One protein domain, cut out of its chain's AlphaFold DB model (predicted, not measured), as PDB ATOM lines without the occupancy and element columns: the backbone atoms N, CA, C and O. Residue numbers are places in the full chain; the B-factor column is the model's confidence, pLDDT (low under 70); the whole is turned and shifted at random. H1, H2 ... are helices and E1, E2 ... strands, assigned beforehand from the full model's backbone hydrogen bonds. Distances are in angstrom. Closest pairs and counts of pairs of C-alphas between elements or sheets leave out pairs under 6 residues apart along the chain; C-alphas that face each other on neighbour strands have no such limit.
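What this domain is: This is residues 44 to 234 of the 602 residues of an uncharacterized protein of Dysgonomonas macrotermitis (UniProt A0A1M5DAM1). A strongly twisted six-stranded sheet has helix H2 lying along one face; a smaller four-stranded sheet stands to one side of it, with H3 covering that smaller sheet on the side away from the larger one. A long unnamed loop, residues 123 to 166, swings out round the E8 edge of the larger sheet. The printed part has 191 residues, with ten named strands and three named helices in the order E1 E2 E3 E4 E5 H1 E6 E7 E8 E9 E10 H2 H3; the larger sheet runs E3 E6 E7 E10 E9 E8, antiparallel, the smaller E2 E1 E5 E4, mixed. The class is mixed, helices and strands, with under half of the residues, 86, in named elements. The whole is compact, with a radius of gyration of the C-alphas of 16.5 A and spans of 51 by 39 by 35 A.

How they stand to each other: Start at E1, residues 49 to 53, a hairpin with E2, residues 58 to 62; N 51 and O 60, 2.8 A apart, are within hydrogen-bond range, as are the N and O pairs below. E5, residues 85 to 89, is parallel to E1, with N 86 and O 50 at 2.8 A, and forms a hairpin with E4, residues 79 to 81, with N 79 and O 89 at 2.9 A. In the larger sheet find E3, residues 67 to 69, antiparallel to E6, residues 102 to 106, with N 69 and O 104 at 2.7 A. E6 forms a hairpin with E7, residues 116 to 122, with N 103 and O 118 at 2.8 A. E8, E9 and E10, residues 167 to 172, 177 to 185 and 188 to 195, are a meander of two hairpins, each strand the antiparallel neighbour of the one before, with N 169 and O 180 at 2.9 A and N 181 and O 192 at 2.8 A. With E7 they form a Greek key, the first strand the antiparallel neighbour of the fourth, with N 191 and O 119 at 2.9 A. H1, residues 92 to 96, only grazes this sheet; its closest C-alphas to E7 are those of Leu 95 and Glu 121, 6.4 A apart. H2, residues 202 to 213, has a height of 9.5 A over the larger sheet and runs along the strands. H3, residues 221 to 233, makes two layers with the smaller sheet, a helix on one face, at a height of 8.8 A. Every O i to N i+4 pair is within range in H3, 5 of 8 in H2 and 0 of 1 in H1, where 1 of 2 O i to N i+3 pairs is.

Where its parts are: Find C-alpha 49, where E1 begins, at (-37.024, 26.942, 22.364). E9 is the longest strand, 26.2 A; E10 measures 22.6 A and E7 20.2 A. H2 measures 15.6 A, and H3 18.2 A to C-alpha 233 at (-49.701, 25.607, -2.533).

The domain as a whole: The C-alphas farthest apart, of Asp 151 and Tyr 233, are 53.1 A apart. The printed part has no cut, and the link from E7 to E8 is long, 44 residues. Mean pLDDT of the printed part is 72.9; look for values under 70 at 59 residues, among them 124 to 156.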
ATOM      1  N   LYS A  44     -31.975  36.094  19.025       84.12
ATOM      2  CA  LYS A  44     -31.553  35.696  20.377       84.12
ATOM      3  C   LYS A  44     -32.701  35.011  21.118       84.12
ATOM      4  O   LYS A  44     -33.736  35.634  21.366       84.12
ATOM      5  N   ALA A  45     -32.521  33.746  21.494       83.06
ATOM      6  CA  ALA A  45     -33.498  32.988  22.270       83.06
ATOM      7  C   ALA A  45     -33.669  33.604  23.670       83.06
ATOM      8  O   ALA A  45     -32.706  33.726  24.422       83.06
ATOM      9  N   LYS A  46     -34.889  34.008  24.043       84.50
ATOM     10  CA  LYS A  46     -35.175  34.577  25.382       84.50
ATOM     11  C   LYS A  46     -35.436  33.513  26.454       84.50
ATOM     12  O   LYS A  46     -35.400  33.809  27.641       84.50
ATOM     13  N   TYR A  47     -35.755  32.304  26.024       85.50
ATOM     14  CA  TYR A  47     -36.088  31.125  26.819       85.50
ATOM     15  C   TYR A  47     -35.674  29.895  26.007       85.50
ATOM     16  O   TYR A  47     -35.323  30.045  24.836       85.50
ATOM     17  N   ASP A  48     -35.739  28.704  26.599       88.25
ATOM     18  CA  ASP A  48     -35.526  27.463  25.854       88.25
ATOM     19  C   ASP A  48     -36.599  27.313  24.770       88.25
ATOM     20  O   ASP A  48     -37.800  27.430  25.044       88.25
ATOM     21  N   ILE A  49     -36.160  27.096  23.533       89.62
ATOM     22  CA  ILE A  49     -37.024  26.942  22.364       89.62
ATOM     23  C   ILE A  49     -36.967  25.488  21.918       89.62
ATOM     24  O   ILE A  49     -35.913  25.006  21.512       89.62
ATOM     25  N   GLU A  50     -38.106  24.807  21.916       91.56
ATOM     26  CA  GLU A  50     -38.249  23.544  21.198       91.56
ATOM     27  C   GLU A  50     -38.443  23.844  19.707       91.56
ATOM     28  O   GLU A  50     -39.479  24.375  19.296       91.56
ATOM     29  N   PHE A  51     -37.437  23.537  18.895       90.69
ATOM     30  CA  PHE A  51     -37.407  23.820  17.468       90.69
ATOM     31  C   PHE A  51     -37.776  22.558  16.678       90.69
ATOM     32  O   PHE A  51     -37.061  21.560  16.715       90.69
ATOM     33  N   ASN A  52     -38.914  22.589  15.982       90.44
ATOM     34  CA  ASN A  52     -39.503  21.429  15.312       90.44
ATOM     35  C   ASN A  52     -39.408  21.548  13.784       90.44
ATOM     36  O   ASN A  52     -39.689  22.611  13.220       90.44
ATOM     37  N   PHE A  53     -39.130  20.417  13.131       89.38
ATOM     38  CA  PHE A  53     -39.115  20.226  11.680       89.38
ATOM     39  C   PHE A  53     -40.196  19.219  11.279       89.38
ATOM     40  O   PHE A  53     -39.946  18.006  11.270       89.38
ATOM     41  N   PRO A  54     -41.414  19.685  10.958       86.88
ATOM     42  CA  PRO A  54     -42.532  18.791  10.674       86.88
ATOM     43  C   PRO A  54     -42.298  17.848   9.486       86.88
ATOM     44  O   PRO A  54     -42.778  16.716   9.495       86.88
ATOM     45  N   GLN A  55     -41.510  18.272   8.494       86.44
ATOM     46  CA  GLN A  55     -41.168  17.460   7.320       86.44
ATOM     47  C   GLN A  55     -40.459  16.157   7.688       86.44
ATOM     48  O   GLN A  55     -40.639  15.149   7.017       86.44
ATOM     49  N   PHE A  56     -39.678  16.177   8.768       88.12
ATOM     50  CA  PHE A  56     -38.807  15.070   9.152       88.12
ATOM     51  C   PHE A  56     -39.242  14.386  10.446       88.12
ATOM     52  O   PHE A  56     -38.600  13.423  10.851       88.12
ATOM     53  N   ASP A  57     -40.300  14.853  11.130       88.00
ATOM     54  CA  ASP A  57     -40.640  14.396  12.493       88.00
ATOM     55  C   ASP A  57     -39.429  14.495  13.445       88.00
ATOM     56  O   ASP A  57     -39.127  13.568  14.202       88.00
ATOM     57  N   ILE A  58     -38.664  15.586  13.352       91.50
ATOM     58  CA  ILE A  58     -37.496  15.838  14.206       91.50
ATOM     59  C   ILE A  58     -37.686  17.134  14.979       91.50
ATOM     60  O   ILE A  58     -38.235  18.110  14.467       91.50
ATOM     61  N   ALA A  59     -37.201  17.144  16.216       92.75
ATOM     62  CA  ALA A  59     -37.066  18.346  17.016       92.75
ATOM     63  C   ALA A  59     -35.716  18.375  17.737       92.75
ATOM     64  O   ALA A  59     -35.123  17.324  17.990       92.75
ATOM     65  N   PHE A  60     -35.261  19.571  18.091       93.94
ATOM     66  CA  PHE A  60     -34.177  19.791  19.048       93.94
ATOM     67  C   PHE A  60     -34.461  21.041  19.884       93.94
ATOM     68  O   PHE A  60     -35.292  21.877  19.525       93.94
ATOM     69  N   THR A  61     -33.766  21.179  21.004       92.81
ATOM     70  CA  THR A  61     -33.922  22.300  21.928       92.81
ATOM     71  C   THR A  61     -32.786  23.294  21.747       92.81
ATOM     72  O   THR A  61     -31.614  22.941  21.838       92.81
ATOM     73  N   ILE A  62     -33.138  24.561  21.542       90.25
ATOM     74  CA  ILE A  62     -32.210  25.692  21.565       90.25
ATOM     75  C   ILE A  62     -32.268  26.311  22.969       90.25
ATOM     76  O   ILE A  62     -33.322  26.835  23.341       90.25
ATOM     77  N   PRO A  63     -31.175  26.292  23.750       86.81
ATOM     78  CA  PRO A  63     -31.150  26.878  25.083       86.81
ATOM     79  C   PRO A  63     -31.405  28.384  25.069       86.81
ATOM     80  O   PRO A  63     -31.013  29.088  24.125       86.81
ATOM     81  N   ALA A  64     -31.968  28.900  26.157       85.75
ATOM     82  CA  ALA A  64     -32.078  30.330  26.404       85.75
ATOM     83  C   ALA A  64     -30.728  31.048  26.225       85.75
ATOM     84  O   ALA A  64     -29.654  30.497  26.467       85.75
ATOM     85  N   ASN A  65     -30.786  32.309  25.805       82.31
ATOM     86  CA  ASN A  65     -29.643  33.169  25.490       82.31
ATOM     87  C   ASN A  65     -28.767  32.695  24.323       82.31
ATOM     88  O   ASN A  65     -27.730  33.307  24.072       82.31
ATOM     89  N   THR A  66     -29.144  31.633  23.609       84.50
ATOM     90  CA  THR A  66     -28.436  31.201  22.397       84.50
ATOM     91  C   THR A  66     -28.854  32.076  21.240       84.50
ATOM     92  O   THR A  66     -30.042  32.360  21.048       84.50
ATOM     93  N   THR A  67     -27.866  32.527  20.481       86.56
ATOM     94  CA  THR A  67     -28.111  33.317  19.293       86.56
ATOM     95  C   THR A  67     -28.067  32.404  18.078       86.56
ATOM     96  O   THR A  67     -27.159  31.594  17.951       86.56
ATOM     97  N   PHE A  68     -29.051  32.489  17.192       85.94
ATOM     98  CA  PHE A  68     -29.113  31.636  16.013       85.94
ATOM     99  C   PHE A  68     -29.662  32.376  14.802       85.94
ATOM    100  O   PHE A  68     -30.434  33.330  14.905       85.94
ATOM    101  N   LYS A  69     -29.261  31.911  13.629       83.00
ATOM    102  CA  LYS A  69     -29.755  32.338  12.334       83.00
ATOM    103  C   LYS A  69     -30.315  31.114  11.635       83.00
ATOM    104  O   LYS A  69     -29.621  30.116  11.447       83.00
ATOM    105  N   VAL A  70     -31.585  31.208  11.270       77.81
ATOM    106  CA  VAL A  70     -32.237  30.221  10.415       77.81
ATOM    107  C   VAL A  70     -31.992  30.590   8.953       77.81
ATOM    108  O   VAL A  70     -31.862  31.783   8.647       77.81
ATOM    109  N   PRO A  71     -31.938  29.612   8.041       72.69
ATOM    110  CA  PRO A  71     -31.800  29.919   6.631       72.69
ATOM    111  C   PRO A  71     -33.028  30.696   6.129       72.69
ATOM    112  O   PRO A  71     -34.177  30.311   6.370       72.69
ATOM    113  N   VAL A  72     -32.769  31.827   5.464       61.91
ATOM    114  CA  VAL A  72     -33.762  32.597   4.705       61.91
ATOM    115  C   VAL A  72     -33.361  32.490   3.257       61.91
ATOM    116  O   VAL A  72     -32.306  32.980   2.863       61.91
ATOM    117  N   LEU A  73     -34.186  31.815   2.481       59.66
ATOM    118  CA  LEU A  73     -33.916  31.606   1.079       59.66
ATOM    119  C   LEU A  73     -34.578  32.765   0.323       59.66
ATOM    120  O   LEU A  73     -35.798  32.911   0.355       59.66
ATOM    121  N   GLU A  74     -33.783  33.653  -0.282       48.38
ATOM    122  CA  GLU A  74     -34.246  34.939  -0.849       48.38
ATOM    123  C   GLU A  74     -35.324  34.797  -1.941       48.38
ATOM    124  O   GLU A  74     -36.041  35.756  -2.237       48.38
ATOM    125  N   LYS A  75     -35.467  33.599  -2.522       51.94
ATOM    126  CA  LYS A  75     -36.487  33.264  -3.523       51.94
ATOM    127  C   LYS A  75     -37.599  32.352  -3.001       51.94
ATOM    128  O   LYS A  75     -38.579  32.168  -3.727       51.94
ATOM    129  N   ASP A  76     -37.504  31.859  -1.763       56.78
ATOM    130  CA  ASP A  76     -38.358  30.769  -1.301       56.78
ATOM    131  C   ASP A  76     -39.294  31.194  -0.175       56.78
ATOM    132  O   ASP A  76     -38.990  31.983   0.724       56.78
ATOM    133  N   ASP A  77     -40.495  30.645  -0.247       59.69
ATOM    134  CA  ASP A  77     -41.514  30.840   0.752       59.69
ATOM    135  C   ASP A  77     -41.178  29.907   1.947       59.69
ATOM    136  O   ASP A  77     -41.315  28.689   1.871       59.69
ATOM    137  N   VAL A  78     -40.693  30.479   3.059       66.88
ATOM    138  CA  VAL A  78     -40.392  29.774   4.326       66.88
ATOM    139  C   VAL A  78     -41.383  30.200   5.408       66.88
ATOM    140  O   VAL A  78     -41.678  31.387   5.557       66.88
ATOM    141  N   ALA A  79     -41.897  29.244   6.187       71.44
ATOM    142  CA  ALA A  79     -42.761  29.512   7.333       71.44
ATOM    143  C   ALA A  79     -41.987  29.281   8.635       71.44
ATOM    144  O   ALA A  79     -41.554  28.165   8.921       71.44
ATOM    145  N   LEU A  80     -41.847  30.346   9.424       76.38
ATOM    146  CA  LEU A  80     -41.234  30.319  10.746       76.38
ATOM    147  C   LEU A  80     -42.180  30.956  11.765       76.38
ATOM    148  O   LEU A  80     -42.538  32.130  11.656       76.38
ATOM    149  N   GLU A  81     -42.550  30.186  12.782       71.25
ATOM    150  CA  GLU A  81     -43.353  30.650  13.914       71.25
ATOM    151  C   GLU A  81     -42.494  30.555  15.179       71.25
ATOM    152  O   GLU A  81     -42.296  29.463  15.701       71.25
ATOM    153  N   ILE A  82     -41.938  31.681  15.644       74.00
ATOM    154  CA  ILE A  82     -41.047  31.701  16.815       74.00
ATOM    155  C   ILE A  82     -41.867  31.818  18.102       74.00
ATOM    156  O   ILE A  82     -42.589  32.794  18.315       74.00
ATOM    157  N   GLY A  83     -41.696  30.844  18.989       78.94
ATOM    158  CA  GLY A  83     -42.264  30.796  20.333       78.94
ATOM    159  C   GLY A  83     -41.490  29.817  21.219       78.94
ATOM    160  O   GLY A  83     -40.428  29.335  20.830       78.94
ATOM    161  N   LYS A  84     -42.025  29.479  22.403       78.75
ATOM    162  CA  LYS A  84     -41.464  28.391  23.244       78.75
ATOM    163  C   LYS A  84     -41.415  27.062  22.489       78.75
ATOM    164  O   LYS A  84     -40.470  26.301  22.636       78.75
ATOM    165  N   VAL A  85     -42.424  26.833  21.653       83.50
ATOM    166  CA  VAL A  85     -42.455  25.776  20.646       83.50
ATOM    167  C   VAL A  85     -42.451  26.478  19.300       83.50
ATOM    168  O   VAL A  85     -43.359  27.261  19.016       83.50
ATOM    169  N   SER A  86     -41.409  26.242  18.513       84.75
ATOM    170  CA  SER A  86     -41.222  26.841  17.198       84.75
ATOM    171  C   SER A  86     -41.332  25.782  16.109       84.75
ATOM    172  O   SER A  86     -40.878  24.651  16.284       84.75
ATOM    173  N   TYR A  87     -41.928  26.159  14.980       83.19
ATOM    174  CA  TYR A  87     -42.052  25.309  13.797       83.19
ATOM    175  C   TYR A  87     -41.360  25.980  12.619       83.19
ATOM    176  O   TYR A  87     -41.609  27.159  12.345       83.19
ATOM    177  N   TYR A  88     -40.510  25.222  11.932       82.94
ATOM    178  CA  TYR A  88     -39.823  25.664  10.726       82.94
ATOM    179  C   TYR A  88     -40.196  24.770   9.550       82.94
ATOM    180  O   TYR A  88     -40.140  23.546   9.642       82.94
ATOM    181  N   SER A  89     -40.634  25.379   8.453       80.31
ATOM    182  CA  SER A  89     -41.235  24.679   7.319       80.31
ATOM    183  C   SER A  89     -40.814  25.307   5.992       80.31
ATOM    184  O   SER A  89     -40.923  26.520   5.822       80.31
ATOM    185  N   TYR A  90     -40.360  24.469   5.058       76.62
ATOM    186  CA  TYR A  90     -39.809  24.835   3.747       76.62
ATOM    187  C   TYR A  90     -39.990  23.695   2.728       76.62
ATOM    188  O   TYR A  90     -39.986  22.519   3.105       76.62
ATOM    189  N   ASP A  91     -40.133  24.018   1.445       75.75
ATOM    190  CA  ASP A  91     -40.305  23.038   0.361       75.75
ATOM    191  C   ASP A  91     -39.077  22.113   0.244       75.75
ATOM    192  O   ASP A  91     -37.941  22.584   0.144       75.75
ATOM    193  N   LEU A  92     -39.281  20.792   0.282       78.00
ATOM    194  CA  LEU A  92     -38.185  19.819   0.226       78.00
ATOM    195  C   LEU A  92     -37.442  19.828  -1.114       78.00
ATOM    196  O   LEU A  92     -36.272  19.472  -1.111       78.00
ATOM    197  N   SER A  93     -38.062  20.272  -2.215       70.44
ATOM    198  CA  SER A  93     -37.425  20.291  -3.542       70.44
ATOM    199  C   SER A  93     -36.144  21.123  -3.592       70.44
ATOM    200  O   SER A  93     -35.229  20.761  -4.320       70.44
ATOM    201  N   TYR A  94     -36.011  22.157  -2.753       68.00
ATOM    202  CA  TYR A  94     -34.747  22.892  -2.679       68.00
ATOM    203  C   TYR A  94     -33.685  22.228  -1.783       68.00
ATOM    204  O   TYR A  94     -32.678  22.870  -1.503       68.00
ATOM    205  N   LEU A  95     -33.885  20.996  -1.261       70.25
ATOM    206  CA  LEU A  95     -32.839  20.296  -0.472       70.25
ATOM    207  C   LEU A  95     -31.622  20.037  -1.352       70.25
ATOM    208  O   LEU A  95     -30.501  20.072  -0.861       70.25
ATOM    209  N   ASP A  96     -31.876  19.852  -2.644       60.59
ATOM    210  CA  ASP A  96     -30.883  19.526  -3.652       60.59
ATOM    211  C   ASP A  96     -30.313  20.792  -4.342       60.59
ATOM    212  O   ASP A  96     -29.390  20.699  -5.150       60.59
ATOM    213  N   GLU A  97     -30.829  21.995  -4.031       58.25
ATOM    214  CA  GLU A  97     -30.345  23.270  -4.582       58.25
ATOM    215  C   GLU A  97     -29.305  23.916  -3.636       58.25
ATOM    216  O   GLU A  97     -29.626  24.399  -2.552       58.25
ATOM    217  N   PHE A  98     -28.036  23.885  -4.061       49.66
ATOM    218  CA  PHE A  98     -26.805  24.366  -3.406       49.66
ATOM    219  C   PHE A  98     -26.923  25.316  -2.178       49.66
ATOM    220  O   PHE A  98     -27.436  26.432  -2.257       49.66
ATOM    221  N   GLY A  99     -26.266  24.923  -1.072       52.22
ATOM    222  CA  GLY A  99     -25.538  25.808  -0.136       52.22
ATOM    223  C   GLY A  99     -26.329  26.644   0.881       52.22
ATOM    224  O   GLY A  99     -25.730  27.411   1.635       52.22
ATOM    225  N   THR A 100     -27.657  26.543   0.930       51.59
ATOM    226  CA  THR A 100     -28.482  27.543   1.636       51.59
ATOM    227  C   THR A 100     -29.272  27.026   2.842       51.59
ATOM    228  O   THR A 100     -29.959  27.811   3.492       51.59
ATOM    229  N   ARG A 101     -29.143  25.750   3.231       63.22
ATOM    230  CA  ARG A 101     -29.963  25.117   4.298       63.22
ATOM    231  C   ARG A 101     -29.230  24.908   5.612       63.22
ATOM    232  O   ARG A 101     -29.425  23.929   6.324       63.22
ATOM    233  N   ILE A 102     -28.405  25.893   5.929       72.44
ATOM    234  CA  ILE A 102     -27.514  25.861   7.072       72.44
ATOM    235  C   ILE A 102     -28.085  26.739   8.184       72.44
ATOM    236  O   ILE A 102     -28.205  27.960   8.046       72.44
ATOM    237  N   PHE A 103     -28.398  26.119   9.314       77.94
ATOM    238  CA  PHE A 103     -28.660  26.811  10.569       77.94
ATOM    239  C   PHE A 103     -27.332  27.162  11.216       77.94
ATOM    240  O   PHE A 103     -26.443  26.321  11.331       77.94
ATOM    241  N   LYS A 104     -27.199  28.411  11.647       82.75
ATOM    242  CA  LYS A 104     -25.970  28.922  12.255       82.75
ATOM    243  C   LYS A 104     -26.269  29.360  13.675       82.75
ATOM    244  O   LYS A 104     -27.159  30.183  13.878       82.75
ATOM    245  N   PHE A 105     -25.540  28.835  14.644       83.19
ATOM    246  CA  PHE A 105     -25.640  29.214  16.049       83.19
ATOM    247  C   PHE A 105     -24.369  29.952  16.451       83.19
ATOM    248  O   PHE A 105     -23.270  29.553  16.078       83.19
ATOM    249  N   PHE A 106     -24.531  31.031  17.203       81.38
ATOM    250  CA  PHE A 106     -23.481  31.959  17.597       81.38
ATOM    251  C   PHE A 106     -23.443  32.062  19.119       81.38
ATOM    252  O   PHE A 106     -24.487  31.981  19.783       81.38
ATOM    253  N   GLU A 107     -22.252  32.292  19.659       70.44
ATOM    254  CA  GLU A 107     -22.044  32.469  21.094       70.44
ATOM    255  C   GLU A 107     -22.644  33.799  21.567       70.44
ATOM    256  O   GLU A 107     -23.427  33.848  22.524       70.44
ATOM    257  N   SER A 108     -22.391  34.853  20.797       65.06
ATOM    258  CA  SER A 108     -22.913  36.202  20.944       65.06
ATOM    259  C   SER A 108     -23.546  36.710  19.643       65.06
ATOM    260  O   SER A 108     -23.269  36.271  18.531       65.06
ATOM    261  N   TYR A 109     -24.425  37.703  19.783       57.38
ATOM    262  CA  TYR A 109     -25.113  38.352  18.661       57.38
ATOM    263  C   TYR A 109     -24.182  39.185  17.770       57.38
ATOM    264  O   TYR A 109     -24.546  39.546  16.653       57.38
ATOM    265  N   THR A 110     -22.992  39.500  18.274       57.25
ATOM    266  CA  THR A 110     -21.963  40.284  17.585       57.25
ATOM    267  C   THR A 110     -20.975  39.432  16.800       57.25
ATOM    268  O   THR A 110     -20.132  39.992  16.101       57.25
ATOM    269  N   ASP A 111     -21.042  38.108  16.925       66.44
ATOM    270  CA  ASP A 111     -20.001  37.241  16.390       66.44
ATOM    271  C   ASP A 111     -20.098  37.113  14.877       66.44
ATOM    272  O   ASP A 111     -21.175  37.006  14.287       66.44
ATOM    273  N   LYS A 112     -18.925  37.113  14.243       68.31
ATOM    274  CA  LYS A 112     -18.800  36.976  12.792       68.31
ATOM    275  C   LYS A 112     -18.914  35.515  12.342       68.31
ATOM    276  O   LYS A 112     -19.384  35.262  11.233       68.31
ATOM    277  N   TYR A 113     -18.503  34.574  13.192       75.62
ATOM    278  CA  TYR A 113     -18.417  33.148  12.875       75.62
ATOM    279  C   TYR A 113     -19.340  32.327  13.789       75.62
ATOM    280  O   TYR A 113     -19.459  32.649  14.971       75.62
ATOM    281  N   PRO A 114     -20.041  31.310  13.255       82.50
ATOM    282  CA  PRO A 114     -20.895  30.444  14.057       82.50
ATOM    283  C   PRO A 114     -20.069  29.444  14.873       82.50
ATOM    284  O   PRO A 114     -19.096  28.895  14.375       82.50
ATOM    285  N   ALA A 115     -20.510  29.158  16.094       87.06
ATOM    286  CA  ALA A 115     -19.943  28.112  16.942       87.06
ATOM    287  C   ALA A 115     -20.507  26.720  16.605       87.06
ATOM    288  O   ALA A 115     -19.809  25.718  16.711       87.06
ATOM    289  N   LEU A 116     -21.773  26.645  16.183       89.38
ATOM    290  CA  LEU A 116     -22.404  25.404  15.735       89.38
ATOM    291  C   LEU A 116     -23.127  25.644  14.413       89.38
ATOM    292  O   LEU A 116     -23.822  26.647  14.226       89.38
ATOM    293  N   ILE A 117     -22.981  24.692  13.507       87.56
ATOM    294  CA  ILE A 117     -23.622  24.668  12.201       87.56
ATOM    295  C   ILE A 117     -24.498  23.420  12.151       87.56
ATOM    296  O   ILE A 117     -24.019  22.331  12.445       87.56
ATOM    297  N   PHE A 118     -25.775  23.565  11.803       88.06
ATOM    298  CA  PHE A 118     -26.679  22.436  11.592       88.06
ATOM    299  C   PHE A 118     -27.181  22.412  10.152       88.06
ATOM    300  O   PHE A 118     -27.671  23.419   9.635       88.06
ATOM    301  N   GLU A 119     -27.062  21.253   9.524       84.00
ATOM    302  CA  GLU A 119     -27.341  21.018   8.115       84.00
ATOM    303  C   GLU A 119     -28.195  19.759   7.943       84.00
ATOM    304  O   GLU A 119     -28.093  18.797   8.708       84.00
ATOM    305  N   ILE A 120     -29.063  19.795   6.932       83.19
ATOM    306  CA  ILE A 120     -29.953  18.695   6.569       83.19
ATOM    307  C   ILE A 120     -29.725  18.385   5.095       83.19
ATOM    308  O   ILE A 120     -29.920  19.267   4.259       83.19
ATOM    309  N   GLU A 121     -29.392  17.135   4.781       78.88
ATOM    310  CA  GLU A 121     -29.210  16.679   3.400       78.88
ATOM    311  C   GLU A 121     -29.996  15.387   3.146       78.88
ATOM    312  O   GLU A 121     -30.352  14.642   4.068       78.88
ATOM    313  N   ARG A 122     -30.291  15.116   1.873       77.31
ATOM    314  CA  ARG A 122     -30.840  13.829   1.446       77.31
ATOM    315  C   ARG A 122     -29.696  12.824   1.308       77.31
ATOM    316  O   ARG A 122     -28.655  13.143   0.744       77.31
ATOM    317  N   LYS A 123     -29.890  11.598   1.795       72.19
ATOM    318  CA  LYS A 123     -28.954  10.488   1.596       72.19
ATOM    319  C   LYS A 123     -28.768  10.265   0.093       72.19
ATOM    320  O   LYS A 123     -29.729   9.935  -0.597       72.19
ATOM    321  N   SER A 124     -27.549  10.421  -0.413       61.94
ATOM    322  CA  SER A 124     -27.174   9.956  -1.747       61.94
ATOM    323  C   SER A 124     -26.853   8.456  -1.712       61.94
ATOM    324  O   SER A 124     -26.270   7.967  -0.744       61.94
ATOM    325  N   ASP A 125     -27.174   7.724  -2.789       43.69
ATOM    326  CA  ASP A 125     -26.818   6.296  -2.951       43.69
ATOM    327  C   ASP A 125     -25.296   6.053  -2.911       43.69
ATOM    328  O   ASP A 125     -24.833   4.955  -2.610       43.69
ATOM    329  N   ASN A 126     -24.514   7.106  -3.158       40.16
ATOM    330  CA  ASN A 126     -23.090   7.167  -2.877       40.16
ATOM    331  C   ASN A 126     -22.878   8.036  -1.636       40.16
ATOM    332  O   ASN A 126     -22.612   9.232  -1.765       40.16
ATOM    333  N   THR A 127     -22.930   7.448  -0.444       43.41
ATOM    334  CA  THR A 127     -22.297   8.003   0.765       43.41
ATOM    335  C   THR A 127     -20.770   7.931   0.622       43.41
ATOM    336  O   THR A 127     -20.055   7.342   1.427       43.41
ATOM    337  N   VAL A 128     -20.246   8.541  -0.445       40.38
ATOM    338  CA  VAL A 128     -18.929   9.159  -0.387       40.38
ATOM    339  C   VAL A 128     -19.144  10.323   0.554       40.38
ATOM    340  O   VAL A 128     -19.975  11.183   0.277       40.38
ATOM    341  N   ILE A 129     -18.475  10.259   1.698       44.81
ATOM    342  CA  ILE A 129     -18.370  11.343   2.661       44.81
ATOM    343  C   ILE A 129     -18.200  12.629   1.837       44.81
ATOM    344  O   ILE A 129     -17.255  12.740   1.054       44.81
ATOM    345  N   SER A 130     -19.240  13.461   1.840       41.62
ATOM    346  CA  SER A 130     -19.444  14.523   0.863       41.62
ATOM    347  C   SER A 130     -18.342  15.550   1.024       41.62
ATOM    348  O   SER A 130     -18.302  16.219   2.051       41.62
ATOM    349  N   ASP A 131     -17.461  15.651   0.018       42.12
ATOM    350  CA  ASP A 131     -16.496  16.738  -0.165       42.12
ATOM    351  C   ASP A 131     -17.106  18.048   0.362       42.12
ATOM    352  O   ASP A 131     -17.958  18.649  -0.292       42.12
ATOM    353  N   PHE A 132     -16.753  18.431   1.591       42.03
ATOM    354  CA  PHE A 132     -17.485  19.466   2.309       42.03
ATOM    355  C   PHE A 132     -17.170  20.810   1.656       42.03
ATOM    356  O   PHE A 132     -16.048  21.294   1.764       42.03
ATOM    357  N   LEU A 133     -18.143  21.375   0.939       41.44
ATOM    358  CA  LEU A 133     -18.067  22.688   0.305       41.44
ATOM    359  C   LEU A 133     -18.608  23.745   1.278       41.44
ATOM    360  O   LEU A 133     -19.679  24.308   1.047       41.44
ATOM    361  N   THR A 134     -17.910  24.048   2.376       40.25
ATOM    362  CA  THR A 134     -18.254  25.270   3.115       40.25
ATOM    363  C   THR A 134     -17.828  26.477   2.312       40.25
ATOM    364  O   THR A 134     -16.672  26.640   1.924       40.25
ATOM    365  N   THR A 135     -18.801  27.348   2.079       38.56
ATOM    366  CA  THR A 135     -18.542  28.701   1.623       38.56
ATOM    367  C   THR A 135     -18.159  29.544   2.842       38.56
ATOM    368  O   THR A 135     -18.980  29.719   3.750       38.56
ATOM    369  N   ASN A 136     -16.929  30.062   2.901       42.53
ATOM    370  CA  ASN A 136     -16.549  31.065   3.909       42.53
ATOM    371  C   ASN A 136     -17.526  32.266   3.808       42.53
ATOM    372  O   ASN A 136     -18.065  32.506   2.724       42.53
ATOM    373  N   PRO A 137     -17.791  33.047   4.877       34.03
ATOM    374  CA  PRO A 137     -18.540  34.309   4.795       34.03
ATOM    375  C   PRO A 137     -18.146  35.279   3.655       34.03
ATOM    376  O   PRO A 137     -18.911  36.204   3.392       34.03
ATOM    377  N   ASN A 138     -17.015  35.067   2.969       36.00
ATOM    378  CA  ASN A 138     -16.585  35.811   1.779       36.00
ATOM    379  C   ASN A 138     -16.964  35.191   0.410       36.00
ATOM    380  O   ASN A 138     -16.750  35.849  -0.603       36.00
ATOM    381  N   GLY A 139     -17.538  33.983   0.343       35.00
ATOM    382  CA  GLY A 139     -17.987  33.366  -0.920       35.00
ATOM    383  C   GLY A 139     -17.083  32.269  -1.513       35.00
ATOM    384  O   GLY A 139     -17.442  31.707  -2.545       35.00
ATOM    385  N   ASP A 140     -15.969  31.919  -0.864       37.34
ATOM    386  CA  ASP A 140     -15.017  30.911  -1.360       37.34
ATOM    387  C   ASP A 140     -15.356  29.493  -0.883       37.34
ATOM    388  O   ASP A 140     -15.672  29.299   0.290       37.34
ATOM    389  N   ILE A 141     -15.271  28.515  -1.793       38.47
ATOM    390  CA  ILE A 141     -15.603  27.101  -1.568       38.47
ATOM    391  C   ILE A 141     -14.331  26.299  -1.242       38.47
ATOM    392  O   ILE A 141     -13.416  26.249  -2.065       38.47
ATOM    393  N   TYR A 142     -14.298  25.627  -0.087       43.75
ATOM    394  CA  TYR A 142     -13.187  24.755   0.332       43.75
ATOM    395  C   TYR A 142     -13.513  23.270   0.144       43.75
ATOM    396  O   TYR A 142     -14.663  22.912  -0.066       43.75
ATOM    397  N   LYS A 143     -12.490  22.408   0.177       41.50
ATOM    398  CA  LYS A 143     -12.612  20.950   0.031       41.50
ATOM    399  C   LYS A 143     -11.797  20.285   1.147       41.50
ATOM    400  O   LYS A 143     -10.571  20.351   1.108       41.50
ATOM    401  N   TYR A 144     -12.454  19.701   2.151       46.50
ATOM    402  CA  TYR A 144     -11.780  19.132   3.332       46.50
ATOM    403  C   TYR A 144     -11.245  17.721   3.072       46.50
ATOM    404  O   TYR A 144     -11.867  16.926   2.368       46.50
ATOM    405  N   ALA A 145     -10.098  17.395   3.672       40.88
ATOM    406  CA  ALA A 145      -9.522  16.055   3.644       40.88
ATOM    407  C   ALA A 145     -10.015  15.226   4.843       40.88
ATOM    408  O   ALA A 145      -9.900  15.642   5.994       40.88
ATOM    409  N   TYR A 146     -10.528  14.023   4.581       42.75
ATOM    410  CA  TYR A 146     -10.903  13.072   5.627       42.75
ATOM    411  C   TYR A 146      -9.661  12.424   6.231       42.75
ATOM    412  O   TYR A 146      -8.958  11.681   5.545       42.75
ATOM    413  N   SER A 147      -9.419  12.632   7.525       41.53
ATOM    414  CA  SER A 147      -8.542  11.734   8.275       41.53
ATOM    415  C   SER A 147      -9.397  10.628   8.898       41.53
ATOM    416  O   SER A 147     -10.184  10.850   9.817       41.53
ATOM    417  N   THR A 148      -9.293   9.409   8.368       41.09
ATOM    418  CA  THR A 148      -9.715   8.219   9.114       41.09
ATOM    419  C   THR A 148      -8.745   8.057  10.274       41.09
ATOM    420  O   THR A 148      -7.583   7.739  10.036       41.09
ATOM    421  N   LEU A 149      -9.231   8.343  11.487       43.56
ATOM    422  CA  LEU A 149      -8.595   8.173  12.801       43.56
ATOM    423  C   LEU A 149      -7.274   7.384  12.766       43.56
ATOM    424  O   LEU A 149      -7.267   6.160  12.880       43.56
ATOM    425  N   SER A 150      -6.156   8.104  12.647       36.19
ATOM    426  CA  SER A 150      -4.835   7.597  13.018       36.19
ATOM    427  C   SER A 150      -4.304   8.414  14.197       36.19
ATOM    428  O   SER A 150      -3.916   9.571  14.028       36.19
ATOM    429  N   ASP A 151      -4.329   7.808  15.382       39.69
ATOM    430  CA  ASP A 151      -3.397   7.979  16.510       39.69
ATOM    431  C   ASP A 151      -2.958   9.396  16.930       39.69
ATOM    432  O   ASP A 151      -1.838   9.596  17.409       39.69
ATOM    433  N   LYS A 152      -3.846  10.390  16.854       39.28
ATOM    434  CA  LYS A 152      -3.736  11.594  17.693       39.28
ATOM    435  C   LYS A 152      -5.056  11.854  18.401       39.28
ATOM    436  O   LYS A 152      -5.962  12.468  17.849       39.28
ATOM    437  N   ASP A 153      -5.125  11.366  19.636       45.56
ATOM    438  CA  ASP A 153      -6.176  11.590  20.627       45.56
ATOM    439  C   ASP A 153      -6.513  13.085  20.805       45.56
ATOM    440  O   ASP A 153      -6.005  13.762  21.701       45.56
ATOM    441  N   LYS A 154      -7.425  13.610  19.985       52.53
ATOM    442  CA  LYS A 154      -8.364  14.646  20.425       52.53
ATOM    443  C   LYS A 154      -9.585  13.879  20.927       52.53
ATOM    444  O   LYS A 154     -10.244  13.192  20.150       52.53
ATOM    445  N   SER A 155      -9.836  13.902  22.236       58.03
ATOM    446  CA  SER A 155     -10.972  13.214  22.858       58.03
ATOM    447  C   SER A 155     -12.281  13.831  22.359       58.03
ATOM    448  O   SER A 155     -12.788  14.787  22.947       58.03
ATOM    449  N   ILE A 156     -12.801  13.311  21.247       67.81
ATOM    450  CA  ILE A 156     -14.119  13.670  20.728       67.81
ATOM    451  C   ILE A 156     -15.132  13.451  21.854       67.81
ATOM    452  O   ILE A 156     -15.172  12.375  22.457       67.81
ATOM    453  N   ILE A 157     -15.939  14.472  22.148       74.88
ATOM    454  CA  ILE A 157     -16.957  14.383  23.194       74.88
ATOM    455  C   ILE A 157     -18.006  13.353  22.741       74.88
ATOM    456  O   ILE A 157     -18.622  13.531  21.688       74.88
ATOM    457  N   PRO A 158     -18.214  12.250  23.481       77.81
ATOM    458  CA  PRO A 158     -19.202  11.253  23.100       77.81
ATOM    459  C   PRO A 158     -20.609  11.837  23.239       77.81
ATOM    460  O   PRO A 158     -20.986  12.310  24.306       77.81
ATOM    461  N   VAL A 159     -21.399  11.756  22.168       85.19
ATOM    462  CA  VAL A 159     -22.778  12.260  22.122       85.19
ATOM    463  C   VAL A 159     -23.757  11.095  22.059       85.19
ATOM    464  O   VAL A 159     -23.591  10.162  21.270       85.19
ATOM    465  N   LYS A 160     -24.823  11.159  22.860       84.75
ATOM    466  CA  LYS A 160     -25.954  10.226  22.779       84.75
ATOM    467  C   LYS A 160     -27.267  10.991  22.843       84.75
ATOM    468  O   LYS A 160     -27.562  11.626  23.850       84.75
ATOM    469  N   SER A 161     -28.078  10.878  21.797       89.25
ATOM    470  CA  SER A 161     -29.388  11.524  21.723       89.25
ATOM    471  C   SER A 161     -30.530  10.509  21.800       89.25
ATOM    472  O   SER A 161     -30.328   9.290  21.756       89.25
ATOM    473  N   LYS A 162     -31.767  11.010  21.891       85.38
ATOM    474  CA  LYS A 162     -32.973  10.170  21.771       85.38
ATOM    475  C   LYS A 162     -33.199   9.664  20.346       85.38
ATOM    476  O   LYS A 162     -33.955   8.713  20.164       85.38
ATOM    477  N   LEU A 163     -32.568  10.287  19.351       85.25
ATOM    478  CA  LEU A 163     -32.567   9.815  17.968       85.25
ATOM    479  C   LEU A 163     -31.554   8.675  17.745       85.25
ATOM    480  O   LEU A 163     -31.722   7.894  16.814       85.25
ATOM    481  N   GLY A 164     -30.536   8.551  18.603       83.94
ATOM    482  CA  GLY A 164     -29.542   7.479  18.564       83.94
ATOM    483  C   GLY A 164     -28.133   7.962  18.909       83.94
ATOM    484  O   GLY A 164     -27.946   9.014  19.521       83.94
ATOM    485  N   THR A 165     -27.128   7.183  18.515       83.62
ATOM    486  CA  THR A 165     -25.715   7.583  18.576       83.62
ATOM    487  C   THR A 165     -25.289   8.075  17.188       83.62
ATOM    488  O   THR A 165     -25.522   7.348  16.220       83.62
ATOM    489  N   PRO A 166     -24.716   9.285  17.061       84.19
ATOM    490  CA  PRO A 166     -24.271   9.802  15.773       84.19
ATOM    491  C   PRO A 166     -23.001   9.097  15.290       84.19
ATOM    492  O   PRO A 166     -22.228   8.561  16.086       84.19
ATOM    493  N   ILE A 167     -22.765   9.151  13.981       82.06
ATOM    494  CA  ILE A 167     -21.423   8.941  13.428       82.06
ATOM    495  C   ILE A 167     -20.658  10.245  13.611       82.06
ATOM    496  O   ILE A 167     -21.168  11.301  13.232       82.06
ATOM    497  N   THR A 168     -19.458  10.172  14.183       78.88
ATOM    498  CA  THR A 168     -18.673  11.365  14.500       78.88
ATOM    499  C   THR A 168     -17.353  11.384  13.746       78.88
ATOM    500  O   THR A 168     -16.625  10.391  13.748       78.88
ATOM    501  N   HIS A 169     -17.025  12.530  13.155       77.06
ATOM    502  CA  HIS A 169     -15.736  12.786  12.518       77.06
ATOM    503  C   HIS A 169     -15.072  14.017  13.126       77.06
ATOM    504  O   HIS A 169     -15.739  14.959  13.557       77.06
ATOM    505  N   PHE A 170     -13.745  14.009  13.129       77.75
ATOM    506  CA  PHE A 170     -12.943  15.195  13.377       77.75
ATOM    507  C   PHE A 170     -12.411  15.708  12.036       77.75
ATOM    508  O   PHE A 170     -11.803  14.945  11.281       77.75
ATOM    509  N   LEU A 171     -12.686  16.975  11.734       74.19
ATOM    510  CA  LEU A 171     -12.294  17.641  10.493       74.19
ATOM    511  C   LEU A 171     -11.351  18.792  10.851       74.19
ATOM    512  O   LEU A 171     -11.658  19.570  11.749       74.19
ATOM    513  N   GLU A 172     -10.212  18.903  10.178       73.44
ATOM    514  CA  GLU A 172      -9.219  19.957  10.426       73.44
ATOM    515  C   GLU A 172      -8.579  20.374   9.100       73.44
ATOM    516  O   GLU A 172      -8.265  19.519   8.267       73.44
ATOM    517  N   ASP A 173      -8.408  21.679   8.911       69.56
ATOM    518  CA  ASP A 173      -7.529  22.280   7.906       69.56
ATOM    519  C   ASP A 173      -6.536  23.243   8.593       69.56
ATOM    520  O   ASP A 173      -6.442  23.269   9.821       69.56
ATOM    521  N   ASP A 174      -5.754  24.002   7.819       68.81
ATOM    522  CA  ASP A 174      -4.721  24.895   8.366       68.81
ATOM    523  C   ASP A 174      -5.283  26.041   9.244       68.81
ATOM    524  O   ASP A 174      -4.525  26.649  10.004       68.81
ATOM    525  N   GLU A 175      -6.585  26.350   9.169       70.69
ATOM    526  CA  GLU A 175      -7.213  27.493   9.854       70.69
ATOM    527  C   GLU A 175      -8.377  27.100  10.785       70.69
ATOM    528  O   GLU A 175      -8.701  27.838  11.724       70.69
ATOM    529  N   LEU A 176      -9.021  25.957  10.551       72.56
ATOM    530  CA  LEU A 176     -10.296  25.584  11.158       72.56
ATOM    531  C   LEU A 176     -10.298  24.137  11.647       72.56
ATOM    532  O   LEU A 176      -9.719  23.238  11.040       72.56
ATOM    533  N   SER A 177     -11.017  23.897  12.743       80.50
ATOM    534  CA  SER A 177     -11.192  22.559  13.304       80.50
ATOM    535  C   SER A 177     -12.632  22.326  13.760       80.50
ATOM    536  O   SER A 177     -13.224  23.169  14.430       80.50
ATOM    537  N   TYR A 178     -13.203  21.172  13.403       83.00
ATOM    538  CA  TYR A 178     -14.601  20.826  13.648       83.00
ATOM    539  C   TYR A 178     -14.772  19.421  14.226       83.00
ATOM    540  O   TYR A 178     -14.126  18.465  13.790       83.00
ATOM    541  N   TYR A 179     -15.750  19.270  15.120       86.31
ATOM    542  CA  TYR A 179     -16.413  17.979  15.328       86.31
ATOM    543  C   TYR A 179     -17.699  17.922  14.506       86.31
ATOM    544  O   TYR A 179     -18.592  18.744  14.704       86.31
ATOM    545  N   GLN A 180     -17.806  16.936  13.615       85.62
ATOM    546  CA  GLN A 180     -19.025  16.634  12.865       85.62
ATOM    547  C   GLN A 180     -19.777  15.486  13.539       85.62
ATOM    548  O   GLN A 180     -19.212  14.407  13.675       85.62
ATOM    549  N   TYR A 181     -21.050  15.680  13.882       88.75
ATOM    550  CA  TYR A 181     -21.957  14.643  14.379       88.75
ATOM    551  C   TYR A 181     -23.103  14.435  13.388       88.75
ATOM    552  O   TYR A 181     -23.904  15.344  13.168       88.75
ATOM    553  N   THR A 182     -23.213  13.234  12.824       86.38
ATOM    554  CA  THR A 182     -24.219  12.894  11.811       86.38
ATOM    555  C   THR A 182     -25.221  11.879  12.344       86.38
ATOM    556  O   THR A 182     -24.859  10.759  12.715       86.38
ATOM    557  N   PHE A 183     -26.503  12.242  12.319       87.50
ATOM    558  CA  PHE A 183     -27.614  11.320  12.555       87.50
ATOM    559  C   PHE A 183     -28.307  10.970  11.243       87.50
ATOM    560  O   PHE A 183     -28.486  11.824  10.380       87.50
ATOM    561  N   TYR A 184     -28.765   9.727  11.118       84.25
ATOM    562  CA  TYR A 184     -29.517   9.264   9.956       84.25
ATOM    563  C   TYR A 184     -30.947   8.916  10.352       84.25
ATOM    564  O   TYR A 184     -31.163   8.149  11.290       84.25
ATOM    565  N   LYS A 185     -31.921   9.428   9.597       83.81
ATOM    566  CA  LYS A 185     -33.335   9.063   9.736       83.81
ATOM    567  C   LYS A 185     -33.985   9.046   8.355       83.81
ATOM    568  O   LYS A 185     -33.840  10.003   7.603       83.81
ATOM    569  N   ASP A 186     -34.676   7.956   8.033       84.44
ATOM    570  CA  ASP A 186     -35.340   7.748   6.739       84.44
ATOM    571  C   ASP A 186     -34.378   7.998   5.560       84.44
ATOM    572  O   ASP A 186     -33.296   7.410   5.538       84.44
ATOM    573  N   GLU A 187     -34.719   8.864   4.606       82.38
ATOM    574  CA  GLU A 187     -33.862   9.239   3.469       82.38
ATOM    575  C   GLU A 187     -32.954  10.450   3.748       82.38
ATOM    576  O   GLU A 187     -32.378  10.997   2.816       82.38
ATOM    577  N   TYR A 188     -32.799  10.889   5.002       85.25
ATOM    578  CA  TYR A 188     -32.094  12.134   5.337       85.25
ATOM    579  C   TYR A 188     -30.945  11.925   6.330       85.25
ATOM    580  O   TYR A 188     -30.949  10.991   7.147       85.25
ATOM    581  N   CYS A 189     -29.958  12.816   6.262       85.81
ATOM    582  CA  CYS A 189     -28.908  12.980   7.261       85.81
ATOM    583  C   CYS A 189     -28.989  14.369   7.913       85.81
ATOM    584  O   CYS A 189     -29.390  15.359   7.302       85.81
ATOM    585  N   PHE A 190     -28.640  14.403   9.196       88.06
ATOM    586  CA  PHE A 190     -28.712  15.566  10.074       88.06
ATOM    587  C   PHE A 190     -27.315  15.797  10.637       88.06
ATOM    588  O   PHE A 190     -26.885  15.063  11.533       88.06
ATOM    589  N   ASN A 191     -26.606  16.771  10.076       87.50
ATOM    590  CA  ASN A 191     -25.202  17.036  10.359       87.50
ATOM    591  C   ASN A 191     -25.069  18.231  11.303       87.50
ATOM    592  O   ASN A 191     -25.619  19.301  11.048       87.50
ATOM    593  N   PHE A 192     -24.309  18.060  12.378       90.44
ATOM    594  CA  PHE A 192     -23.923  19.131  13.289       90.44
ATOM    595  C   PHE A 192     -22.411  19.320  13.241       90.44
ATOM    596  O   PHE A 192     -21.690  18.379  13.551       90.44
ATOM    597  N   TYR A 193     -21.936  20.521  12.918       87.69
ATOM    598  CA  TYR A 193     -20.514  20.875  12.924       87.69
ATOM    599  C   TYR A 193     -20.245  21.868  14.049       87.69
ATOM    600  O   TYR A 193     -20.705  23.011  13.999       87.69
ATOM    601  N   LEU A 194     -19.540  21.415  15.081       89.62
ATOM    602  CA  LEU A 194     -19.090  22.232  16.205       89.62
ATOM    603  C   LEU A 194     -17.700  22.787  15.886       89.62
ATOM    604  O   LEU A 194     -16.763  22.001  15.760       89.62
ATOM    605  N   ASP A 195     -17.586  24.107  15.748       86.88
ATOM    606  CA  ASP A 195     -16.344  24.811  15.409       86.88
ATOM    607  C   ASP A 195     -15.466  24.989  16.655       86.88
ATOM    608  O   ASP A 195     -15.743  25.814  17.528       86.88
ATOM    609  N   LEU A 196     -14.401  24.200  16.750       82.56
ATOM    610  CA  LEU A 196     -13.480  24.206  17.887       82.56
ATOM    611  C   LEU A 196     -12.511  25.391  17.851       82.56
ATOM    612  O   LEU A 196     -11.904  25.704  18.875       82.56
ATOM    613  N   THR A 197     -12.379  26.064  16.705       80.81
ATOM    614  CA  THR A 197     -11.606  27.304  16.590       80.81
ATOM    615  C   THR A 197     -12.381  28.475  17.198       80.81
ATOM    616  O   THR A 197     -11.778  29.364  17.800       80.81
ATOM    617  N   VAL A 198     -13.715  28.468  17.085       79.50
ATOM    618  CA  VAL A 198     -14.597  29.485  17.688       79.50
ATOM    619  C   VAL A 198     -14.851  29.210  19.171       79.50
ATOM    620  O   VAL A 198     -14.788  30.143  19.965       79.50
ATOM    621  N   VAL A 199     -15.105  27.955  19.555       81.94
ATOM    622  CA  VAL A 199     -15.339  27.562  20.959       81.94
ATOM    623  C   VAL A 199     -14.265  26.588  21.463       81.94
ATOM    624  O   VAL A 199     -14.508  25.382  21.568       81.94
ATOM    625  N   PRO A 200     -13.058  27.082  21.799       75.06
ATOM    626  CA  PRO A 200     -11.960  26.226  22.248       75.06
ATOM    627  C   PRO A 200     -12.177  25.661  23.663       75.06
ATOM    628  O   PRO A 200     -11.630  24.607  23.991       75.06
ATOM    629  N   ASP A 201     -12.992  26.325  24.489       81.56
ATOM    630  CA  ASP A 201     -13.214  25.962  25.888       81.56
ATOM    631  C   ASP A 201     -14.274  24.859  26.052       81.56
ATOM    632  O   ASP A 201     -15.397  24.939  25.548       81.56
ATOM    633  N   ALA A 202     -13.943  23.825  26.835       78.75
ATOM    634  CA  ALA A 202     -14.794  22.645  27.025       78.75
ATOM    635  C   ALA A 202     -16.178  22.962  27.633       78.75
ATOM    636  O   ALA A 202     -17.164  22.288  27.329       78.75
ATOM    637  N   SER A 203     -16.278  23.991  28.485       75.81
ATOM    638  CA  SER A 203     -17.555  24.425  29.068       75.81
ATOM    639  C   SER A 203     -18.508  25.008  28.026       75.81
ATOM    640  O   SER A 203     -19.711  24.748  28.088       75.81
ATOM    641  N   ASP A 204     -17.980  25.753  27.056       77.69
ATOM    642  CA  ASP A 204     -18.779  26.369  25.996       77.69
ATOM    643  C   ASP A 204     -19.128  25.352  24.912       77.69
ATOM    644  O   ASP A 204     -20.272  25.318  24.451       77.69
ATOM    645  N   GLN A 205     -18.216  24.421  24.612       84.94
ATOM    646  CA  GLN A 205     -18.507  23.246  23.784       84.94
ATOM    647  C   GLN A 205     -19.705  22.460  24.329       84.94
ATOM    648  O   GLN A 205     -20.621  22.135  23.569       84.94
ATOM    649  N   GLN A 206     -19.763  22.215  25.646       86.00
ATOM    650  CA  GLN A 206     -20.848  21.443  26.260       86.00
ATOM    651  C   GLN A 206     -22.232  22.068  26.021       86.00
ATOM    652  O   GLN A 206     -23.218  21.352  25.843       86.00
ATOM    653  N   ARG A 207     -22.335  23.400  25.960       83.69
ATOM    654  CA  ARG A 207     -23.603  24.086  25.667       83.69
ATOM    655  C   ARG A 207     -24.144  23.733  24.279       83.69
ATOM    656  O   ARG A 207     -25.352  23.541  24.138       83.69
ATOM    657  N   TYR A 208     -23.275  23.639  23.276       88.81
ATOM    658  CA  TYR A 208     -23.653  23.242  21.917       88.81
ATOM    659  C   TYR A 208     -23.846  21.733  21.797       88.81
ATOM    660  O   TYR A 208     -24.781  21.299  21.127       88.81
ATOM    661  N   ILE A 209     -23.055  20.935  22.518       90.25
ATOM    662  CA  ILE A 209     -23.284  19.491  22.654       90.25
ATOM    663  C   ILE A 209     -24.692  19.214  23.187       90.25
ATOM    664  O   ILE A 209     -25.385  18.374  22.624       90.25
ATOM    665  N   ASN A 210     -25.184  19.982  24.164       90.06
ATOM    666  CA  ASN A 210     -26.552  19.826  24.670       90.06
ATOM    667  C   ASN A 210     -27.626  20.057  23.581       90.06
ATOM    668  O   ASN A 210     -28.680  19.420  23.618       90.06
ATOM    669  N   ILE A 211     -27.378  20.937  22.597       92.06
ATOM    670  CA  ILE A 211     -28.270  21.108  21.433       92.06
ATOM    671  C   ILE A 211     -28.269  19.824  20.599       92.06
ATOM    672  O   ILE A 211     -29.338  19.307  20.270       92.06
ATOM    673  N   ILE A 212     -27.086  19.279  20.311       93.69
ATOM    674  CA  ILE A 212     -26.911  18.051  19.522       93.69
ATOM    675  C   ILE A 212     -27.557  16.853  20.237       93.69
ATOM    676  O   ILE A 212     -28.317  16.105  19.628       93.69
ATOM    677  N   GLU A 213     -27.332  16.688  21.541       94.12
ATOM    678  CA  GLU A 213     -27.926  15.624  22.367       94.12
ATOM    679  C   GLU A 213     -29.452  15.713  22.454       94.12
ATOM    680  O   GLU A 213     -30.134  14.694  22.606       94.12
ATOM    681  N   SER A 214     -30.009  16.920  22.333       94.44
ATOM    682  CA  SER A 214     -31.455  17.135  22.400       94.44
ATOM    683  C   SER A 214     -32.210  16.682  21.148       94.44
ATOM    684  O   SER A 214     -33.442  16.615  21.194       94.44
ATOM    685  N   ILE A 215     -31.512  16.355  20.048       94.25
ATOM    686  CA  ILE A 215     -32.176  15.898  18.828       94.25
ATOM    687  C   ILE A 215     -32.985  14.626  19.098       94.25
ATOM    688  O   ILE A 215     -32.517  13.639  19.679       94.25
ATOM    689  N   THR A 216     -34.244  14.646  18.683       93.56
ATOM    690  CA  THR A 216     -35.181  13.556  18.927       93.56
ATOM    691  C   THR A 216     -36.125  13.380  17.754       93.56
ATOM    692  O   THR A 216     -36.500  14.341  17.082       93.56
ATOM    693  N   SER A 217     -36.569  12.140  17.555       88.12
ATOM    694  CA  SER A 217     -37.777  11.892  16.778       88.12
ATOM    695  C   SER A 217     -38.987  12.359  17.588       88.12
ATOM    696  O   SER A 217     -39.054  12.126  18.801       88.12
ATOM    697  N   LYS A 218     -39.931  13.028  16.933       83.56
ATOM    698  CA  LYS A 218     -41.186  13.492  17.524       83.56
ATOM    699  C   LYS A 218     -42.291  13.325  16.496       83.56
ATOM    700  O   LYS A 218     -42.092  13.665  15.338       83.56
ATOM    701  N   ASN A 219     -43.452  12.825  16.905       71.00
ATOM    702  CA  ASN A 219     -44.591  12.760  15.997       71.00
ATOM    703  C   ASN A 219     -45.152  14.174  15.786       71.00
ATOM    704  O   ASN A 219     -45.675  14.790  16.719       71.00
ATOM    705  N   LEU A 220     -45.010  14.691  14.567       76.69
ATOM    706  CA  LEU A 220     -45.452  16.018  14.166       76.69
ATOM    707  C   LEU A 220     -46.552  15.949  13.096       76.69
ATOM    708  O   LEU A 220     -46.714  16.925  12.372       76.69
ATOM    709  N   PHE A 221     -47.330  14.861  12.999       68.62
ATOM    710  CA  PHE A 221     -48.323  14.624  11.932       68.62
ATOM    711  C   PHE A 221     -49.167  15.852  11.570       68.62
ATOM    712  O   PHE A 221     -49.152  16.267  10.420       68.62
ATOM    713  N   GLN A 222     -49.842  16.502  12.531       69.12
ATOM    714  CA  GLN A 222     -50.659  17.688  12.230       69.12
ATOM    715  C   GLN A 222     -49.828  18.793  11.571       69.12
ATOM    716  O   GLN A 222     -50.248  19.412  10.594       69.12
ATOM    717  N   LYS A 223     -48.628  19.036  12.098       76.81
ATOM    718  CA  LYS A 223     -47.718  20.058  11.585       76.81
ATOM    719  C   LYS A 223     -47.110  19.645  10.254       76.81
ATOM    720  O   LYS A 223     -46.855  20.516   9.431       76.81
ATOM    721  N   ARG A 224     -46.925  18.345  10.019       77.56
ATOM    722  CA  ARG A 224     -46.529  17.784   8.731       77.56
ATOM    723  C   ARG A 224     -47.633  17.971   7.701       77.56
ATOM    724  O   ARG A 224     -47.343  18.461   6.622       77.56
ATOM    725  N   THR A 225     -48.891  17.692   8.027       71.75
ATOM    726  CA  THR A 225     -50.007  17.924   7.101       71.75
ATOM    727  C   THR A 225     -50.210  19.419   6.829       71.75
ATOM    728  O   THR A 225     -50.452  19.819   5.689       71.75
ATOM    729  N   GLU A 226     -50.054  20.280   7.847       73.62
ATOM    730  CA  GLU A 226     -49.993  21.735   7.644       73.62
ATOM    731  C   GLU A 226     -48.839  22.097   6.698       73.62
ATOM    732  O   GLU A 226     -49.029  22.877   5.769       73.62
ATOM    733  N   TYR A 227     -47.655  21.520   6.905       79.06
ATOM    734  CA  TYR A 227     -46.485  21.700   6.055       79.06
ATOM    735  C   TYR A 227     -46.722  21.251   4.602       79.06
ATOM    736  O   TYR A 227     -46.431  22.010   3.678       79.06
ATOM    737  N   GLU A 228     -47.262  20.055   4.379       75.12
ATOM    738  CA  GLU A 228     -47.563  19.494   3.056       75.12
ATOM    739  C   GLU A 228     -48.544  20.400   2.313       75.12
ATOM    740  O   GLU A 228     -48.339  20.735   1.143       75.12
ATOM    741  N   THR A 229     -49.562  20.886   3.028       71.50
ATOM    742  CA  THR A 229     -50.523  21.859   2.504       71.50
ATOM    743  C   THR A 229     -49.825  23.167   2.133       71.50
ATOM    744  O   THR A 229     -50.021  23.687   1.034       71.50
ATOM    745  N   ARG A 230     -48.972  23.705   3.012       73.62
ATOM    746  CA  ARG A 230     -48.218  24.937   2.732       73.62
ATOM    747  C   ARG A 230     -47.299  24.776   1.525       73.62
ATOM    748  O   ARG A 230     -47.251  25.682   0.701       73.62
ATOM    749  N   THR A 231     -46.647  23.629   1.381       71.81
ATOM    750  CA  THR A 231     -45.694  23.344   0.300       71.81
ATOM    751  C   THR A 231     -46.364  23.216  -1.044       71.81
ATOM    752  O   THR A 231     -46.058  23.971  -1.967       71.81
ATOM    753  N   LYS A 232     -47.371  22.349  -1.129       68.88
ATOM    754  CA  LYS A 232     -48.130  22.119  -2.356       68.88
ATOM    755  C   LYS A 232     -48.694  23.407  -2.962       68.88
ATOM    756  O   LYS A 232     -48.803  23.525  -4.178       68.88
ATOM    757  N   TYR A 233     -49.053  24.368  -2.115       65.56
ATOM    758  CA  TYR A 233     -49.701  25.607  -2.533       65.56
ATOM    759  C   TYR A 233     -48.864  26.872  -2.362       65.56
ATOM    760  O   TYR A 233     -49.357  27.971  -2.625       65.56
ATOM    761  N   ARG A 234     -47.613  26.735  -1.923       65.50
ATOM    762  CA  ARG A 234     -46.714  27.859  -1.645       65.50
ATOM    763  C   ARG A 234     -47.306  28.877  -0.648       65.50
ATOM    764  O   ARG A 234     -47.159  30.089  -0.797       65.50
TER     765      ARG A 234